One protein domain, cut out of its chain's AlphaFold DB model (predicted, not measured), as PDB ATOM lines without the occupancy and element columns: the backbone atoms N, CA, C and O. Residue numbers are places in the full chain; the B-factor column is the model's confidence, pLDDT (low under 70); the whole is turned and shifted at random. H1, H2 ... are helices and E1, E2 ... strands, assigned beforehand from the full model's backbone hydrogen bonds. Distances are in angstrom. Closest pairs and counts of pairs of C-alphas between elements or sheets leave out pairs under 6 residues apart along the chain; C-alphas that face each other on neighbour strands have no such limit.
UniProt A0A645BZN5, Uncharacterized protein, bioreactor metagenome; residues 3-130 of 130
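AT A GLANCE: This is residues 3 to 130 of the 130 residues of an uncharacterized protein of bioreactor metagenome (UniProt A0A645BZN5). Helix H2 lies in the middle, touching H3 and H6; H3 packs on a small three-strand sheet, E1 E2 E3, while H6 covers one face of a two-strand sheet, E4 E5. H1 packs on the three-strand sheet, mostly at E3, and the short helices H4 and H5 are the elements farthest out. The printed part has 128 residues, with six named helices and five named strands in the order H1 E1 E2 E3 H2 H3 E4 H4 H5 H6 E5. The three-strand sheet is antiparallel in that order, E4 and E5 are parallel, and the class is mixed. The whole is compact, with a radius of gyration of the C-alphas of 14.4 A and spans of 37 by 35 by 31 A.

HOW THE PARTS SIT: E1, residues 20 to 23, E2, residues 33 to 36, and E3, residues 39 to 43, form a meander, each strand the antiparallel neighbour of the one before. N 20 and O 35 are 2.9 A apart, and N 34 and O 42 are 2.8 A apart, within hydrogen-bond range. H1, residues 5 to 14, is on this sheet at a height of 10.0 A and runs along the strands, at 15 degrees to E3 on the local plane; the closest C-alphas of H1 and E3 are those of Ser 5 and Ser 43, 7.0 A. H3, residues 68 to 78, is on it too, at a height of 10.7 A. H2, residues 46 to 55, touches H3 at a steep tilt of 62 degrees, the same way; their closest C-alphas are those of Ala 52 and Val 69, 5.6 A. H2 touches H6, residues 107 to 120, at a shallow tilt of 28 degrees, the same way, closest at the C-alphas of Ala 46 and Arg 107, 5.0 A. E4, residues 81 to 86, H4, residues 92 to 95, H5, residues 97 to 101, H6 and E5, residues 124 to 129, make a strand-helix-strand unit, two parallel neighbour strands with helices between them along the chain. N 84 and O 126 are 2.8 A apart. The closest C-alphas of H6 and E5 are those of Lys 115 and Val 125, 6.2 A. H4 and H5 meet only through their link. Every O i to N i+4 pair is within hydrogen-bond range in H1, H2, H3, H5 and H6; H4 is too short for one.

IN THESE COORDINATES: H1 begins at C-alpha 5, (14.334, 4.737, -46.811), and is 14.4 A long. H2 is 14.3 A, H3 15.4 A, E4 16.0 A and H6 19.9 A. E5, 16.8 A, ends at C-alpha 129, (28.494, -0.314, -36.371).

THE WHOLE: The C-alphas farthest apart are those of Asn 16 and Pro 59, 39.7 A. The printed part has no cut; the link from H2 to H3, residues 56 to 67, is long. Mean pLDDT of the printed part is 87.1, and residues 24 to 29 and 90 to 101 are under 70.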
ATOM      1  N   CYS A   3      16.277  -1.948 -43.842       90.69
ATOM      2  CA  CYS A   3      15.340  -1.251 -42.948       90.69
ATOM      3  C   CYS A   3      15.644   0.258 -42.907       90.69
ATOM      4  O   CYS A   3      16.437   0.732 -42.085       90.69
ATOM      5  N   GLY A   4      15.005   1.029 -43.785       89.50
ATOM      6  CA  GLY A   4      15.046   2.489 -43.797       89.50
ATOM      7  C   GLY A   4      15.233   3.088 -45.186       89.50
ATOM      8  O   GLY A   4      16.155   2.722 -45.912       89.50
ATOM      9  N   SER A   5      14.411   4.088 -45.497       87.81
ATOM     10  CA  SER A   5      14.334   4.737 -46.811       87.81
ATOM     11  C   SER A   5      15.665   5.365 -47.238       87.81
ATOM     12  O   SER A   5      16.161   5.082 -48.321       87.81
ATOM     13  N   THR A   6      16.347   6.091 -46.344       89.25
ATOM     14  CA  THR A   6      17.684   6.642 -46.639       89.25
ATOM     15  C   THR A   6      18.721   5.555 -46.925       89.25
ATOM     16  O   THR A   6      19.565   5.720 -47.801       89.25
ATOM     17  N   THR A   7      18.676   4.434 -46.197       91.62
ATOM     18  CA  THR A   7      19.589   3.309 -46.441       91.62
ATOM     19  C   THR A   7      19.289   2.676 -47.798       91.62
ATOM     20  O   THR A   7      20.216   2.378 -48.545       91.62
ATOM     21  N   ALA A   8      18.007   2.517 -48.140       93.75
ATOM     22  CA  ALA A   8      17.585   2.001 -49.436       93.75
ATOM     23  C   ALA A   8      18.071   2.892 -50.585       93.75
ATOM     24  O   ALA A   8      18.627   2.368 -51.544       93.75
ATOM     25  N   ASP A   9      17.963   4.216 -50.462       92.88
ATOM     26  CA  ASP A   9      18.451   5.160 -51.477       92.88
ATOM     27  C   ASP A   9      19.969   5.069 -51.678       92.88
ATOM     28  O   ASP A   9      20.457   5.086 -52.811       92.88
ATOM     29  N   ILE A  10      20.730   4.937 -50.584       92.81
ATOM     30  CA  ILE A  10      22.187   4.761 -50.646       92.81
ATOM     31  C   ILE A  10      22.522   3.458 -51.374       92.81
ATOM     32  O   ILE A  10      23.285   3.479 -52.335       92.81
ATOM     33  N   VAL A  11      21.930   2.336 -50.958       94.25
ATOM     34  CA  VAL A  11      22.202   1.027 -51.570       94.25
ATOM     35  C   VAL A  11      21.776   1.005 -53.041       94.25
ATOM     36  O   VAL A  11      22.525   0.519 -53.884       94.25
ATOM     37  N   ALA A  12      20.624   1.590 -53.379       95.38
ATOM     38  CA  ALA A  12      20.141   1.690 -54.754       95.38
ATOM     39  C   ALA A  12      21.134   2.431 -55.654       95.38
ATOM     40  O   ALA A  12      21.440   1.960 -56.751       95.38
ATOM     41  N   ARG A  13      21.676   3.558 -55.172       95.94
ATOM     42  CA  ARG A  13      22.703   4.326 -55.882       95.94
ATOM     43  C   ARG A  13      23.961   3.492 -56.116       95.94
ATOM     44  O   ARG A  13      24.432   3.438 -57.247       95.94
ATOM     45  N   GLU A  14      24.492   2.852 -55.074       95.62
ATOM     46  CA  GLU A  14      25.740   2.078 -55.168       95.62
ATOM     47  C   GLU A  14      25.601   0.829 -56.052       95.62
ATOM     48  O   GLU A  14      26.546   0.444 -56.735       95.62
ATOM     49  N   LEU A  15      24.416   0.210 -56.086       94.88
ATOM     50  CA  LEU A  15      24.142  -0.983 -56.894       94.88
ATOM     51  C   LEU A  15      23.566  -0.670 -58.286       94.88
ATOM     52  O   LEU A  15      23.269  -1.594 -59.050       94.88
ATOM     53  N   ASN A  16      23.385   0.612 -58.621       95.44
ATOM     54  CA  ASN A  16      22.701   1.065 -59.835       95.44
ATOM     55  C   ASN A  16      21.324   0.384 -60.026       95.44
ATOM     56  O   ASN A  16      20.976  -0.072 -61.117       95.44
ATOM     57  N   GLN A  17      20.563   0.279 -58.935       96.12
ATOM     58  CA  GLN A  17      19.214  -0.290 -58.886       96.12
ATOM     59  C   GLN A  17      18.169   0.792 -58.585       96.12
ATOM     60  O   GLN A  17      18.497   1.932 -58.259       96.12
ATOM     61  N   LYS A  18      16.886   0.433 -58.694       93.75
ATOM     62  CA  LYS A  18      15.754   1.287 -58.310       93.75
ATOM     63  C   LYS A  18      15.026   0.705 -57.101       93.75
ATOM     64  O   LYS A  18      14.976  -0.513 -56.941       93.75
ATOM     65  N   VAL A  19      14.455   1.594 -56.289       93.94
ATOM     66  CA  VAL A  19      13.515   1.255 -55.215       93.94
ATOM     67  C   VAL A  19      12.102   1.447 -55.758       93.94
ATOM     68  O   VAL A  19      11.749   2.545 -56.189       93.94
ATOM     69  N   GLU A  20      11.300   0.387 -55.760       92.75
ATOM     70  CA  GLU A  20       9.926   0.398 -56.275       92.75
ATOM     71  C   GLU A  20       8.938   0.135 -55.139       92.75
ATOM     72  O   GLU A  20       9.109  -0.819 -54.389       92.75
ATOM     73  N   LEU A  21       7.902   0.961 -54.993       89.81
ATOM     74  CA  LEU A  21       6.866   0.745 -53.980       89.81
ATOM     75  C   LEU A  21       6.026  -0.490 -54.344       89.81
ATOM     76  O   LEU A  21       5.434  -0.524 -55.422       89.81
ATOM     77  N   ILE A  22       5.970  -1.482 -53.451       85.44
ATOM     78  CA  ILE A  22       5.133  -2.683 -53.610       85.44
ATOM     79  C   ILE A  22       3.770  -2.441 -52.974       85.44
ATOM     80  O   ILE A  22       2.738  -2.610 -53.619       85.44
ATOM     81  N   ASP A  23       3.786  -2.037 -51.705       77.94
ATOM     82  CA  ASP A  23       2.594  -1.752 -50.924       77.94
ATOM     83  C   ASP A  23       2.752  -0.393 -50.249       77.94
ATOM     84  O   ASP A  23       3.689  -0.142 -49.488       77.94
ATOM     85  N   GLY A  24       1.819   0.493 -50.582       65.19
ATOM     86  CA  GLY A  24       1.734   1.847 -50.066       65.19
ATOM     87  C   GLY A  24       0.854   1.963 -48.833       65.19
ATOM     88  O   GLY A  24       0.327   3.053 -48.623       65.19
ATOM     89  N   SER A  25       0.635   0.885 -48.069       61.69
ATOM     90  CA  SER A  25      -0.073   0.935 -46.789       61.69
ATOM     91  C   SER A  25       0.433   2.124 -45.957       61.69
ATOM     92  O   SER A  25       1.553   2.171 -45.455       61.69
ATOM     93  N   MET A  26      -0.395   3.173 -45.903       51.75
ATOM     94  CA  MET A  26      -0.066   4.441 -45.261       51.75
ATOM     95  C   MET A  26      -0.698   4.459 -43.876       51.75
ATOM     96  O   MET A  26      -1.883   4.754 -43.723       51.75
ATOM     97  N   GLY A  27       0.087   4.155 -42.848       56.47
ATOM     98  CA  GLY A  27      -0.337   4.349 -41.467       56.47
ATOM     99  C   GLY A  27       0.565   3.659 -40.455       56.47
ATOM    100  O   GLY A  27       1.432   2.866 -40.798       56.47
ATOM    101  N   PHE A  28       0.324   3.922 -39.171       58.38
ATOM    102  CA  PHE A  28       1.015   3.229 -38.078       58.38
ATOM    103  C   PHE A  28       0.691   1.732 -37.996       58.38
ATOM    104  O   PHE A  28       1.314   1.042 -37.203       58.38
ATOM    105  N   ALA A  29      -0.281   1.224 -38.758       66.00
ATOM    106  CA  ALA A  29      -0.676  -0.181 -38.706       66.00
ATOM    107  C   ALA A  29       0.318  -1.102 -39.434       66.00
ATOM    108  O   ALA A  29       0.627  -2.173 -38.927       66.00
ATOM    109  N   SER A  30       0.848  -0.679 -40.587       77.31
ATOM    110  CA  SER A  30       1.878  -1.420 -41.317       77.31
ATOM    111  C   SER A  30       2.803  -0.435 -42.042       77.31
ATOM    112  O   SER A  30       2.301   0.477 -42.698       77.31
ATOM    113  N   PRO A  31       4.133  -0.565 -41.904       86.31
ATOM    114  CA  PRO A  31       5.082   0.244 -42.646       86.31
ATOM    115  C   PRO A  31       5.067  -0.132 -44.136       86.31
ATOM    116  O   PRO A  31       4.906  -1.315 -44.453       86.31
ATOM    117  N   PRO A  32       5.312   0.830 -45.046       88.00
ATOM    118  CA  PRO A  32       5.327   0.562 -46.477       88.00
ATOM    119  C   PRO A  32       6.424  -0.439 -46.844       88.00
ATOM    120  O   PRO A  32       7.478  -0.506 -46.198       88.00
ATOM    121  N   GLU A  33       6.186  -1.195 -47.910       90.44
ATOM    122  CA  GLU A  33       7.148  -2.150 -48.450       90.44
ATOM    123  C   GLU A  33       7.584  -1.754 -49.855       90.44
ATOM    124  O   GLU A  33       6.783  -1.349 -50.702       90.44
ATOM    125  N   TYR A  34       8.877  -1.920 -50.106       92.38
ATOM    126  CA  TYR A  34       9.529  -1.623 -51.363       92.38
ATOM    127  C   TYR A  34      10.296  -2.843 -51.883       92.38
ATOM    128  O   TYR A  34      10.745  -3.708 -51.129       92.38
ATOM    129  N   ARG A  35      10.496  -2.870 -53.198       93.69
ATOM    130  CA  ARG A  35      11.316  -3.837 -53.919       93.69
ATOM    131  C   ARG A  35      12.617  -3.190 -54.364       93.69
ATOM    132  O   ARG A  35      12.617  -2.057 -54.843       93.69
ATOM    133  N   MET A  36      13.702  -3.951 -54.289       95.56
ATOM    134  CA  MET A  36      14.964  -3.657 -54.960       95.56
ATOM    135  C   MET A  36      15.544  -4.970 -55.484       95.56
ATOM    136  O   MET A  36      15.551  -5.971 -54.773       95.56
ATOM    137  N   SER A  37      16.018  -4.988 -56.731       94.00
ATOM    138  CA  SER A  37      16.593  -6.205 -57.316       94.00
ATOM    139  C   SER A  37      17.798  -6.690 -56.504       94.00
ATOM    140  O   SER A  37      18.681  -5.897 -56.177       94.00
ATOM    141  N   GLY A  38      17.831  -7.986 -56.185       91.44
ATOM    142  CA  GLY A  38      18.885  -8.592 -55.364       91.44
ATOM    143  C   GLY A  38      18.724  -8.403 -53.851       91.44
ATOM    144  O   GLY A  38      19.605  -8.824 -53.110       91.44
ATOM    145  N   ILE A  39      17.625  -7.795 -53.386       93.88
ATOM    146  CA  ILE A  39      17.297  -7.636 -51.965       93.88
ATOM    147  C   ILE A  39      15.911  -8.231 -51.708       93.88
ATOM    148  O   ILE A  39      14.942  -7.816 -52.339       93.88
ATOM    149  N   ASP A  40      15.805  -9.155 -50.751       91.44
ATOM    150  CA  ASP A  40      14.547  -9.875 -50.485       91.44
ATOM    151  C   ASP A  40      13.409  -8.946 -50.051       91.44
ATOM    152  O   ASP A  40      12.263  -9.123 -50.452       91.44
ATOM    153  N   MET A  41      13.732  -7.936 -49.239       91.75
ATOM    154  CA  MET A  41      12.748  -7.011 -48.688       91.75
ATOM    155  C   MET A  41      13.377  -5.663 -48.322       91.75
ATOM    156  O   MET A  41      14.478  -5.606 -47.755       91.75
ATOM    157  N   VAL A  42      12.653  -4.582 -48.616       94.19
ATOM    158  CA  VAL A  42      12.991  -3.207 -48.233       94.19
ATOM    159  C   VAL A  42      11.773  -2.574 -47.565       94.19
ATOM    160  O   VAL A  42      10.673  -2.632 -48.100       94.19
ATOM    161  N   SER A  43      11.941  -1.961 -46.399       91.94
ATOM    162  CA  SER A  43      10.845  -1.276 -45.699       91.94
ATOM    163  C   SER A  43      11.378  -0.143 -44.815       91.94
ATOM    164  O   SER A  43      12.573   0.166 -44.829       91.94
ATOM    165  N   GLU A  44      10.493   0.523 -44.077       86.94
ATOM    166  CA  GLU A  44      10.828   1.613 -43.164       86.94
ATOM    167  C   GLU A  44      11.737   1.167 -42.014       86.94
ATOM    168  O   GLU A  44      11.802   0.004 -41.633       86.94
ATOM    169  N   GLY A  45      12.469   2.122 -41.441       88.38
ATOM    170  CA  GLY A  45      13.538   1.815 -40.488       88.38
ATOM    171  C   GLY A  45      13.032   1.560 -39.072       88.38
ATOM    172  O   GLY A  45      12.841   0.429 -38.637       88.38
ATOM    173  N   ALA A  46      12.865   2.636 -38.299       86.62
ATOM    174  CA  ALA A  46      12.564   2.507 -36.873       86.62
ATOM    175  C   ALA A  46      11.172   1.920 -36.604       86.62
ATOM    176  O   ALA A  46      11.013   1.195 -35.627       86.62
ATOM    177  N   LEU A  47      10.176   2.221 -37.444       88.25
ATOM    178  CA  LEU A  47       8.810   1.745 -37.232       88.25
ATOM    179  C   LEU A  47       8.724   0.218 -37.358       88.25
ATOM    180  O   LEU A  47       8.271  -0.427 -36.417       88.25
ATOM    181  N   LEU A  48       9.244  -0.343 -38.458       91.75
ATOM    182  CA  LEU A  48       9.300  -1.789 -38.691       91.75
ATOM    183  C   LEU A  48      10.009  -2.507 -37.540       91.75
ATOM    184  O   LEU A  48       9.468  -3.451 -36.977       91.75
ATOM    185  N   LEU A  49      11.193  -2.021 -37.149       93.56
ATOM    186  CA  LEU A  49      11.979  -2.629 -36.074       93.56
ATOM    187  C   LEU A  49      11.213  -2.654 -34.747       93.56
ATOM    188  O   LEU A  49      11.207  -3.671 -34.066       93.56
ATOM    189  N   ASN A  50      10.551  -1.555 -34.377       92.31
ATOM    190  CA  ASN A  50       9.788  -1.501 -33.128       92.31
ATOM    191  C   ASN A  50       8.569  -2.428 -33.150       92.31
ATOM    192  O   ASN A  50       8.282  -3.078 -32.151       92.31
ATOM    193  N   GLN A  51       7.857  -2.495 -34.275       91.69
ATOM    194  CA  GLN A  51       6.705  -3.383 -34.402       91.69
ATOM    195  C   GLN A  51       7.118  -4.851 -34.396       91.69
ATOM    196  O   GLN A  51       6.478  -5.647 -33.720       91.69
ATOM    197  N   ALA A  52       8.218  -5.191 -35.066       94.25
ATOM    198  CA  ALA A  52       8.757  -6.544 -35.062       94.25
ATOM    199  C   ALA A  52       9.239  -6.968 -33.671       94.25
ATOM    200  O   ALA A  52       8.948  -8.078 -33.246       94.25
ATOM    201  N   VAL A  53       9.894  -6.074 -32.914       95.06
ATOM    202  CA  VAL A  53      10.252  -6.338 -31.506       95.06
ATOM    203  C   VAL A  53       9.027  -6.736 -30.683       95.06
ATOM    204  O   VAL A  53       9.134  -7.657 -29.882       95.06
ATOM    205  N   ASN A  54       7.885  -6.070 -30.881       92.38
ATOM    206  CA  ASN A  54       6.651  -6.411 -30.172       92.38
ATOM    207  C   ASN A  54       6.028  -7.713 -30.699       92.38
ATOM    208  O   ASN A  54       5.583  -8.531 -29.907       92.38
ATOM    209  N   LEU A  55       6.002  -7.922 -32.019       93.50
ATOM    210  CA  LEU A  55       5.401  -9.116 -32.622       93.50
ATOM    211  C   LEU A  55       6.163 -10.399 -32.254       93.50
ATOM    212  O   LEU A  55       5.546 -11.440 -32.071       93.50
ATOM    213  N   LEU A  56       7.486 -10.315 -32.089       94.12
ATOM    214  CA  LEU A  56       8.327 -11.430 -31.642       94.12
ATOM    215  C   LEU A  56       8.006 -11.920 -30.215       94.12
ATOM    216  O   LEU A  56       8.456 -13.004 -29.853       94.12
ATOM    217  N   ASP A  57       7.266 -11.147 -29.409       90.06
ATOM    218  CA  ASP A  57       6.768 -11.589 -28.096       90.06
ATOM    219  C   ASP A  57       5.457 -12.378 -28.181       90.06
ATOM    220  O   ASP A  57       5.071 -13.041 -27.217       90.06
ATOM    221  N   GLU A  58       4.772 -12.315 -29.322       91.25
ATOM    222  CA  GLU A  58       3.512 -13.012 -29.532       91.25
ATOM    223  C   GLU A  58       3.752 -14.426 -30.088       91.25
ATOM    224  O   GLU A  58       4.682 -14.632 -30.875       91.25
ATOM    225  N   PRO A  59       2.902 -15.410 -29.738       87.81
ATOM    226  CA  PRO A  59       2.995 -16.760 -30.284       87.81
ATOM    227  C   PRO A  59       2.945 -16.762 -31.817       87.81
ATOM    228  O   PRO A  59       2.064 -16.136 -32.415       87.81
ATOM    229  N   GLN A  60       3.861 -17.497 -32.453       86.38
ATOM    230  CA  GLN A  60       4.006 -17.532 -33.913       86.38
ATOM    231  C   GLN A  60       2.739 -18.030 -34.624       86.38
ATOM    232  O   GLN A  60       2.475 -17.649 -35.760       86.38
ATOM    233  N   GLU A  61       1.905 -18.831 -33.955       87.44
ATOM    234  CA  GLU A  61       0.626 -19.315 -34.486       87.44
ATOM    235  C   GLU A  61      -0.379 -18.184 -34.760       87.44
ATOM    236  O   GLU A  61      -1.375 -18.396 -35.452       87.44
ATOM    237  N   GLN A  62      -0.140 -16.997 -34.200       84.75
ATOM    238  CA  GLN A  62      -0.958 -15.806 -34.416       84.75
ATOM    239  C   GLN A  62      -0.458 -14.947 -35.581       84.75
ATOM    240  O   GLN A  62      -1.141 -13.998 -35.966       84.75
ATOM    241  N   TRP A  63       0.721 -15.246 -36.133       87.62
ATOM    242  CA  TRP A  63       1.299 -14.474 -37.226       87.62
ATOM    243  C   TRP A  63       0.672 -14.910 -38.552       87.62
ATOM    244  O   TRP A  63       0.599 -16.099 -38.864       87.62
ATOM    245  N   GLY A  64       0.219 -13.942 -39.345       84.19
ATOM    246  CA  GLY A  64      -0.120 -14.156 -40.744       84.19
ATOM    247  C   GLY A  64       1.099 -13.957 -41.642       84.19
ATOM    248  O   GLY A  64       2.231 -14.242 -41.267       84.19
ATOM    249  N   ASP A  65       0.849 -13.430 -42.838       81.12
ATOM    250  CA  ASP A  65       1.875 -13.051 -43.823       81.12
ATOM    251  C   ASP A  65       1.469 -11.786 -44.604       81.12
ATOM    252  O   ASP A  65       1.902 -11.510 -45.727       81.12
ATOM    253  N   GLN A  66       0.543 -11.021 -44.028       82.25
ATOM    254  CA  GLN A  66      -0.170  -9.959 -44.731       82.25
ATOM    255  C   GLN A  66       0.601  -8.642 -44.667       82.25
ATOM    256  O   GLN A  66       0.603  -7.874 -45.628       82.25
ATOM    257  N   THR A  67       1.318  -8.406 -43.573       88.69
ATOM    258  CA  THR A  67       2.045  -7.161 -43.320       88.69
ATOM    259  C   THR A  67       3.549  -7.309 -43.527       88.69
ATOM    260  O   THR A  67       4.120  -8.393 -43.402       88.69
ATOM    261  N   SER A  68       4.215  -6.186 -43.798       90.25
ATOM    262  CA  SER A  68       5.679  -6.122 -43.868       90.25
ATOM    263  C   SER A  68       6.341  -6.536 -42.543       90.25
ATOM    264  O   SER A  68       7.410  -7.136 -42.545       90.25
ATOM    265  N   VAL A  69       5.687  -6.281 -41.406       92.00
ATOM    266  CA  VAL A  69       6.175  -6.677 -40.075       92.00
ATOM    267  C   VAL A  69       6.177  -8.197 -39.913       92.00
ATOM    268  O   VAL A  69       7.184  -8.750 -39.486       92.00
ATOM    269  N   GLU A  70       5.084  -8.874 -40.277       91.88
ATOM    270  CA  GLU A  70       4.985 -10.340 -40.199       91.88
ATOM    271  C   GLU A  70       6.024 -11.008 -41.100       91.88
ATOM    272  O   GLU A  70       6.797 -11.839 -40.629       91.88
ATOM    273  N   ARG A  71       6.123 -10.566 -42.363       91.19
ATOM    274  CA  ARG A  71       7.136 -11.066 -43.305       91.19
ATOM    275  C   ARG A  71       8.553 -10.862 -42.780       91.19
ATOM    276  O   ARG A  71       9.394 -11.749 -42.899       91.19
ATOM    277  N   PHE A  72       8.826  -9.712 -42.161       93.94
ATOM    278  CA  PHE A  72      10.117  -9.470 -41.528       93.94
ATOM    279  C   PHE A  72      10.385 -10.442 -40.374       93.94
ATOM    280  O   PHE A  72      11.473 -11.011 -40.305       93.94
ATOM    281  N   CYS A  73       9.411 -10.666 -39.491       95.06
ATOM    282  CA  CYS A  73       9.555 -11.624 -38.400       95.06
ATOM    283  C   CYS A  73       9.791 -13.048 -38.916       95.06
ATOM    284  O   CYS A  73      10.671 -13.724 -38.389       95.06
ATOM    285  N   HIS A  74       9.106 -13.485 -39.977       94.06
ATOM    286  CA  HIS A  74       9.372 -14.792 -40.593       94.06
ATOM    287  C   HIS A  74      10.802 -14.902 -41.123       94.06
ATOM    288  O   HIS A  74      11.486 -15.863 -40.784       94.06
ATOM    289  N   LEU A  75      11.315 -13.882 -41.823       94.31
ATOM    290  CA  LEU A  75      12.718 -13.855 -42.265       94.31
ATOM    291  C   LEU A  75      13.708 -13.975 -41.091       94.31
ATOM    292  O   LEU A  75      14.730 -14.650 -41.201       94.31
ATOM    293  N   LEU A  76      13.417 -13.332 -39.953       95.69
ATOM    294  CA  LEU A  76      14.235 -13.462 -38.743       95.69
ATOM    295  C   LEU A  76      14.140 -14.872 -38.139       95.69
ATOM    296  O   LEU A  76      15.141 -15.407 -37.658       95.69
ATOM    297  N   MET A  77      12.953 -15.482 -38.153       94.31
ATOM    298  CA  MET A  77      12.730 -16.824 -37.615       94.31
ATOM    299  C   MET A  77      13.369 -17.917 -38.471       94.31
ATOM    300  O   MET A  77      13.900 -18.872 -37.903       94.31
ATOM    301  N   GLU A  78      13.406 -17.751 -39.790       94.38
ATOM    302  CA  GLU A  78      14.070 -18.667 -40.724       94.38
ATOM    303  C   GLU A  78      15.605 -18.596 -40.650       94.38
ATOM    304  O   GLU A  78      16.284 -19.569 -40.971       94.38
ATOM    305  N   ALA A  79      16.171 -17.467 -40.212       96.38
ATOM    306  CA  ALA A  79      17.617 -17.271 -40.163       96.38
ATOM    307  C   ALA A  79      18.267 -17.870 -38.900       96.38
ATOM    308  O   ALA A  79      17.878 -17.545 -37.777       96.38
ATOM    309  N   ASP A  80      19.330 -18.662 -39.067       96.62
ATOM    310  CA  ASP A  80      20.175 -19.139 -37.955       96.62
ATOM    311  C   ASP A  80      21.188 -18.081 -37.484       96.62
ATOM    312  O   ASP A  80      21.529 -17.992 -36.300       96.62
ATOM    313  N   VAL A  81      21.677 -17.274 -38.432       97.88
ATOM    314  CA  VAL A  81      22.681 -16.227 -38.217       97.88
ATOM    315  C   VAL A  81      22.148 -14.906 -38.749       97.88
ATOM    316  O   VAL A  81      21.774 -14.801 -39.916       97.88
ATOM    317  N   ILE A  82      22.146 -13.881 -37.899       97.88
ATOM    318  CA  ILE A  82      21.607 -12.560 -38.218       97.88
ATOM    319  C   ILE A  82      22.695 -11.522 -37.977       97.88
ATOM    320  O   ILE A  82      23.196 -11.380 -36.867       97.88
ATOM    321  N   THR A  83      23.059 -10.777 -39.022       97.38
ATOM    322  CA  THR A  83      24.019  -9.669 -38.923       97.38
ATOM    323  C   THR A  83      23.302  -8.343 -39.140       97.38
ATOM    324  O   THR A  83      22.817  -8.058 -40.235       97.38
ATOM    325  N   PHE A  84      23.247  -7.518 -38.100       95.38
ATOM    326  CA  PHE A  84      22.762  -6.147 -38.180       95.38
ATOM    327  C   PHE A  84      23.906  -5.211 -38.562       95.38
ATOM    328  O   PHE A  84      24.820  -4.983 -37.774       95.38
ATOM    329  N   MET A  85      23.822  -4.625 -39.757       94.19
ATOM    330  CA  MET A  85      24.715  -3.550 -40.199       94.19
ATOM    331  C   MET A  85      24.075  -2.198 -39.868       94.19
ATOM    332  O   MET A  85      23.068  -1.811 -40.468       94.19
ATOM    333  N   VAL A  86      24.627  -1.479 -38.890       90.81
ATOM    334  CA  VAL A  86      23.996  -0.289 -38.304       90.81
ATOM    335  C   VAL A  86      24.829   0.958 -38.570       90.81
ATOM    336  O   VAL A  86      25.878   1.168 -37.967       90.81
ATOM    337  N   GLY A  87      24.321   1.830 -39.442       86.88
ATOM    338  CA  GLY A  87      24.914   3.148 -39.664       86.88
ATOM    339  C   GLY A  87      24.744   4.081 -38.457       86.88
ATOM    340  O   GLY A  87      23.675   4.134 -37.844       86.88
ATOM    341  N   ASN A  88      25.775   4.868 -38.156       79.94
ATOM    342  CA  ASN A  88      25.821   5.845 -37.063       79.94
ATOM    343  C   ASN A  88      25.180   7.201 -37.406       79.94
ATOM    344  O   ASN A  88      25.154   8.100 -36.562       79.94
ATOM    345  N   ALA A  89      24.666   7.367 -38.627       77.69
ATOM    346  CA  ALA A  89      24.011   8.597 -39.051       77.69
ATOM    347  C   ALA A  89      22.791   8.901 -38.165       77.69
ATOM    348  O   ALA A  89      21.854   8.103 -38.055       77.69
ATOM    349  N   ILE A  90      22.798  10.077 -37.538       67.19
ATOM    350  CA  ILE A  90      21.663  10.575 -36.765       67.19
ATOM    351  C   ILE A  90      20.610  11.058 -37.761       67.19
ATOM    352  O   ILE A  90      20.885  11.911 -38.599       67.19
ATOM    353  N   ASN A  91      19.404  10.497 -37.680       63.81
ATOM    354  CA  ASN A  91      18.262  10.988 -38.441       63.81
ATOM    355  C   ASN A  91      17.399  11.872 -37.533       63.81
ATOM    356  O   ASN A  91      16.701  11.362 -36.652       63.81
ATOM    357  N   ASP A  92      17.430  13.183 -37.773       60.34
ATOM    358  CA  ASP A  92      16.681  14.184 -37.004       60.34
ATOM    359  C   ASP A  92      15.163  13.945 -37.032       60.34
ATOM    360  O   ASP A  92      14.464  14.287 -36.078       60.34
ATOM    361  N   ALA A  93      14.636  13.272 -38.064       61.25
ATOM    362  CA  ALA A  93      13.220  12.912 -38.133       61.25
ATOM    363  C   ALA A  93      12.788  11.979 -36.981       61.25
ATOM    364  O   ALA A  93      11.637  12.035 -36.548       61.25
ATOM    365  N   HIS A  94      13.703  11.174 -36.423       57.84
ATOM    366  CA  HIS A  94      13.432  10.333 -35.249       57.84
ATOM    367  C   HIS A  94      13.386  11.117 -33.925       57.84
ATOM    368  O   HIS A  94      12.940  10.575 -32.916       57.84
ATOM    369  N   LEU A  95      13.798  12.390 -33.913       55.22
ATOM    370  CA  LEU A  95      13.613  13.298 -32.774       55.22
ATOM    371  C   LEU A  95      12.239  13.984 -32.791       55.22
ATOM    372  O   LEU A  95      11.908  14.705 -31.846       55.22
ATOM    373  N   SER A  96      11.434  13.755 -33.836       61.31
ATOM    374  CA  SER A  96      10.096  14.329 -33.951       61.31
ATOM    375  C   SER A  96       9.230  13.953 -32.735       61.31
ATOM    376  O   SER A  96       9.185  12.779 -32.347       61.31
ATOM    377  N   PRO A  97       8.494  14.917 -32.141       57.09
ATOM    378  CA  PRO A  97       7.575  14.665 -31.028       57.09
ATOM    379  C   PRO A  97       6.572  13.538 -31.305       57.09
ATOM    380  O   PRO A  97       6.177  12.831 -30.379       57.09
ATOM    381  N   LEU A  98       6.218  13.334 -32.580       65.12
ATOM    382  CA  LEU A  98       5.316  12.282 -33.041       65.12
ATOM    383  C   LEU A  98       5.822  10.882 -32.651       65.12
ATOM    384  O   LEU A  98       5.061  10.095 -32.099       65.12
ATOM    385  N   PHE A  99       7.114  10.592 -32.856       67.38
ATOM    386  CA  PHE A  99       7.713   9.284 -32.542       67.38
ATOM    387  C   PHE A  99       7.670   8.982 -31.041       67.38
ATOM    388  O   PHE A  99       7.379   7.853 -30.643       67.38
ATOM    389  N   LYS A 100       7.891  10.002 -30.200       63.69
ATOM    390  CA  LYS A 100       7.767   9.869 -28.741       63.69
ATOM    391  C   LYS A 100       6.322   9.613 -28.313       63.69
ATOM    392  O   LYS A 100       6.103   8.800 -27.424       63.69
ATOM    393  N   GLN A 101       5.352  10.281 -28.938       65.00
ATOM    394  CA  GLN A 101       3.930  10.123 -28.613       65.00
ATOM    395  C   GLN A 101       3.384   8.740 -28.981       65.00
ATOM    396  O   GLN A 101       2.548   8.216 -28.253       65.00
ATOM    397  N   VAL A 102       3.881   8.132 -30.062       71.19
ATOM    398  CA  VAL A 102       3.474   6.779 -30.487       71.19
ATOM    399  C   VAL A 102       4.350   5.655 -29.916       71.19
ATOM    400  O   VAL A 102       4.173   4.496 -30.272       71.19
ATOM    401  N   GLY A 103       5.307   5.976 -29.038       76.00
ATOM    402  CA  GLY A 103       6.142   4.983 -28.352       76.00
ATOM    403  C   GLY A 103       7.224   4.316 -29.211       76.00
ATOM    404  O   GLY A 103       7.807   3.322 -28.780       76.00
ATOM    405  N   VAL A 104       7.535   4.850 -30.398       83.75
ATOM    406  CA  VAL A 104       8.579   4.295 -31.271       83.75
ATOM    407  C   VAL A 104       9.954   4.637 -30.699       83.75
ATOM    408  O   VAL A 104      10.340   5.803 -30.591       83.75
ATOM    409  N   LYS A 105      10.713   3.604 -30.329       86.56
ATOM    410  CA  LYS A 105      12.066   3.736 -29.784       86.56
ATOM    411  C   LYS A 105      13.072   4.072 -30.892       86.56
ATOM    412  O   LYS A 105      12.879   3.665 -32.043       86.56
ATOM    413  N   PRO A 106      14.185   4.752 -30.560       86.81
ATOM    414  CA  PRO A 106      15.279   4.969 -31.500       86.81
ATOM    415  C   PRO A 106      15.799   3.658 -32.102       86.81
ATOM    416  O   PRO A 106      15.812   2.626 -31.432       86.81
ATOM    417  N   ARG A 107      16.302   3.718 -33.342       86.69
ATOM    418  CA  ARG A 107      16.780   2.546 -34.099       86.69
ATOM    419  C   ARG A 107      17.762   1.678 -33.309       86.69
ATOM    420  O   ARG A 107      17.559   0.476 -33.234       86.69
ATOM    421  N   ARG A 108      18.783   2.278 -32.684       88.31
ATOM    422  CA  ARG A 108      19.782   1.535 -31.887       88.31
ATOM    423  C   ARG A 108      19.145   0.796 -30.714       88.31
ATOM    424  O   ARG A 108      19.476  -0.351 -30.461       88.31
ATOM    425  N   THR A 109      18.197   1.435 -30.031       90.69
ATOM    426  CA  THR A 109      17.460   0.804 -28.932       90.69
ATOM    427  C   THR A 109      16.603  -0.357 -29.433       90.69
ATOM    428  O   THR A 109      16.600  -1.410 -28.810       90.69
ATOM    429  N   ALA A 110      15.899  -0.190 -30.558       92.31
ATOM    430  CA  ALA A 110      15.091  -1.260 -31.141       92.31
ATOM    431  C   ALA A 110      15.951  -2.453 -31.598       92.31
ATOM    432  O   ALA A 110      15.582  -3.590 -31.336       92.31
ATOM    433  N   ILE A 111      17.116  -2.198 -32.208       93.94
ATOM    434  CA  ILE A 111      18.073  -3.246 -32.597       93.94
ATOM    435  C   ILE A 111      18.618  -3.976 -31.368       93.94
ATOM    436  O   ILE A 111      18.653  -5.200 -31.380       93.94
ATOM    437  N   GLY A 112      18.973  -3.262 -30.294       95.00
ATOM    438  CA  GLY A 112      19.423  -3.891 -29.048       95.00
ATOM    439  C   GLY A 112      18.377  -4.843 -28.459       95.00
ATOM    440  O   GLY A 112      18.686  -5.991 -28.165       95.00
ATOM    441  N   LEU A 113      17.115  -4.407 -28.386       95.75
ATOM    442  CA  LEU A 113      16.009  -5.256 -27.921       95.75
ATOM    443  C   LEU A 113      15.770  -6.459 -28.844       95.75
ATOM    444  O   LEU A 113      15.529  -7.566 -28.374       95.75
ATOM    445  N   MET A 114      15.825  -6.246 -30.160       96.25
ATOM    446  CA  MET A 114      15.669  -7.312 -31.148       96.25
ATOM    447  C   MET A 114      16.789  -8.346 -31.029       96.25
ATOM    448  O   MET A 114      16.516  -9.542 -31.050       96.25
ATOM    449  N   LYS A 115      18.032  -7.893 -30.849       97.12
ATOM    450  CA  LYS A 115      19.191  -8.751 -30.620       97.12
ATOM    451  C   LYS A 115      18.994  -9.634 -29.392       97.12
ATOM    452  O   LYS A 115      19.069 -10.848 -29.529       97.12
ATOM    453  N   GLU A 116      18.674  -9.044 -28.240       97.12
ATOM    454  CA  GLU A 116      18.446  -9.792 -26.995       97.12
ATOM    455  C   GLU A 116      17.369 -10.875 -27.168       97.12
ATOM    456  O   GLU A 116      17.549 -12.015 -26.737       97.12
ATOM    457  N   LYS A 117      16.264 -10.548 -27.854       96.06
ATOM    458  CA  LYS A 117      15.192 -11.509 -28.148       96.06
ATOM    459  C   LYS A 117      15.672 -12.651 -29.037       96.06
ATOM    460  O   LYS A 117      15.492 -13.812 -28.680       96.06
ATOM    461  N   LEU A 118      16.298 -12.339 -30.166       97.62
ATOM    462  CA  LEU A 118      16.758 -13.342 -31.129       97.62
ATOM    463  C   LEU A 118      17.842 -14.254 -30.527       97.62
ATOM    464  O   LEU A 118      17.801 -15.466 -30.730       97.62
ATOM    465  N   GLU A 119      18.757 -13.707 -29.723       97.50
ATOM    466  CA  GLU A 119      19.748 -14.490 -28.970       97.50
ATOM    467  C   GLU A 119      19.070 -15.421 -27.951       97.50
ATOM    468  O   GLU A 119      19.441 -16.591 -27.843       97.50
ATOM    469  N   SER A 120      18.024 -14.954 -27.255       96.56
ATOM    470  CA  SER A 120      17.239 -15.796 -26.334       96.56
ATOM    471  C   SER A 120      16.504 -16.946 -27.039       96.56
ATOM    472  O   SER A 120      16.262 -17.987 -26.430       96.56
ATOM    473  N   MET A 121      16.215 -16.791 -28.335       95.62
ATOM    474  CA  MET A 121      15.647 -17.830 -29.203       95.62
ATOM    475  C   MET A 121      16.717 -18.792 -29.754       95.62
ATOM    476  O   MET A 121      16.401 -19.671 -30.552       95.62
ATOM    477  N   GLY A 122      17.981 -18.645 -29.341       96.88
ATOM    478  CA  GLY A 122      19.091 -19.517 -29.728       96.88
ATOM    479  C   GLY A 122      19.772 -19.145 -31.045       96.88
ATOM    480  O   GLY A 122      20.557 -19.938 -31.561       96.88
ATOM    481  N   LYS A 123      19.492 -17.958 -31.597       97.81
ATOM    482  CA  LYS A 123      20.090 -17.487 -32.856       97.81
ATOM    483  C   LYS A 123      21.435 -16.806 -32.608       97.81
ATOM    484  O   LYS A 123      21.640 -16.169 -31.575       97.81
ATOM    485  N   LEU A 124      22.344 -16.886 -33.582       98.19
ATOM    486  CA  LEU A 124      23.601 -16.138 -33.543       98.19
ATOM    487  C   LEU A 124      23.375 -14.729 -34.098       98.19
ATOM    488  O   LEU A 124      23.135 -14.569 -35.295       98.19
ATOM    489  N   VAL A 125      23.493 -13.710 -33.245       98.19
ATOM    490  CA  VAL A 125      23.279 -12.315 -33.646       98.19
ATOM    491  C   VAL A 125      24.573 -11.511 -33.570       98.19
ATOM    492  O   VAL A 125      25.236 -11.443 -32.538       98.19
ATOM    493  N   ILE A 126      24.916 -10.858 -34.675       97.81
ATOM    494  CA  ILE A 126      26.086  -9.993 -34.816       97.81
ATOM    495  C   ILE A 126      25.588  -8.565 -35.051       97.81
ATOM    496  O   ILE A 126      24.681  -8.342 -35.847       97.81
ATOM    497  N   GLU A 127      26.173  -7.589 -34.360       94.94
ATOM    498  CA  GLU A 127      25.907  -6.164 -34.583       94.94
ATOM    499  C   GLU A 127      27.210  -5.479 -34.998       94.94
ATOM    500  O   GLU A 127      28.180  -5.479 -34.238       94.94
ATOM    501  N   GLU A 128      27.222  -4.885 -36.189       93.81
ATOM    502  CA  GLU A 128      28.350  -4.125 -36.722       93.81
ATOM    503  C   GLU A 128      27.959  -2.657 -36.910       93.81
ATOM    504  O   GLU A 128      27.009  -2.334 -37.627       93.81
ATOM    505  N   GLY A 129      28.697  -1.758 -36.258       86.75
ATOM    506  CA  GLY A 129      28.494  -0.314 -36.371       86.75
ATOM    507  C   GLY A 129      29.407   0.316 -37.421       86.75
ATOM    508  O   GLY A 129      30.611   0.066 -37.398       86.75
ATOM    509  N   TYR A 130      28.844   1.181 -38.271       78.81
ATOM    510  CA  TYR A 130      29.552   1.921 -39.327       78.81
ATOM    511  C   TYR A 130      29.313   3.428 -39.209       78.81
ATOM    512  O   TYR A 130      28.142   3.855 -39.104       78.81
TER     513      TYR A 130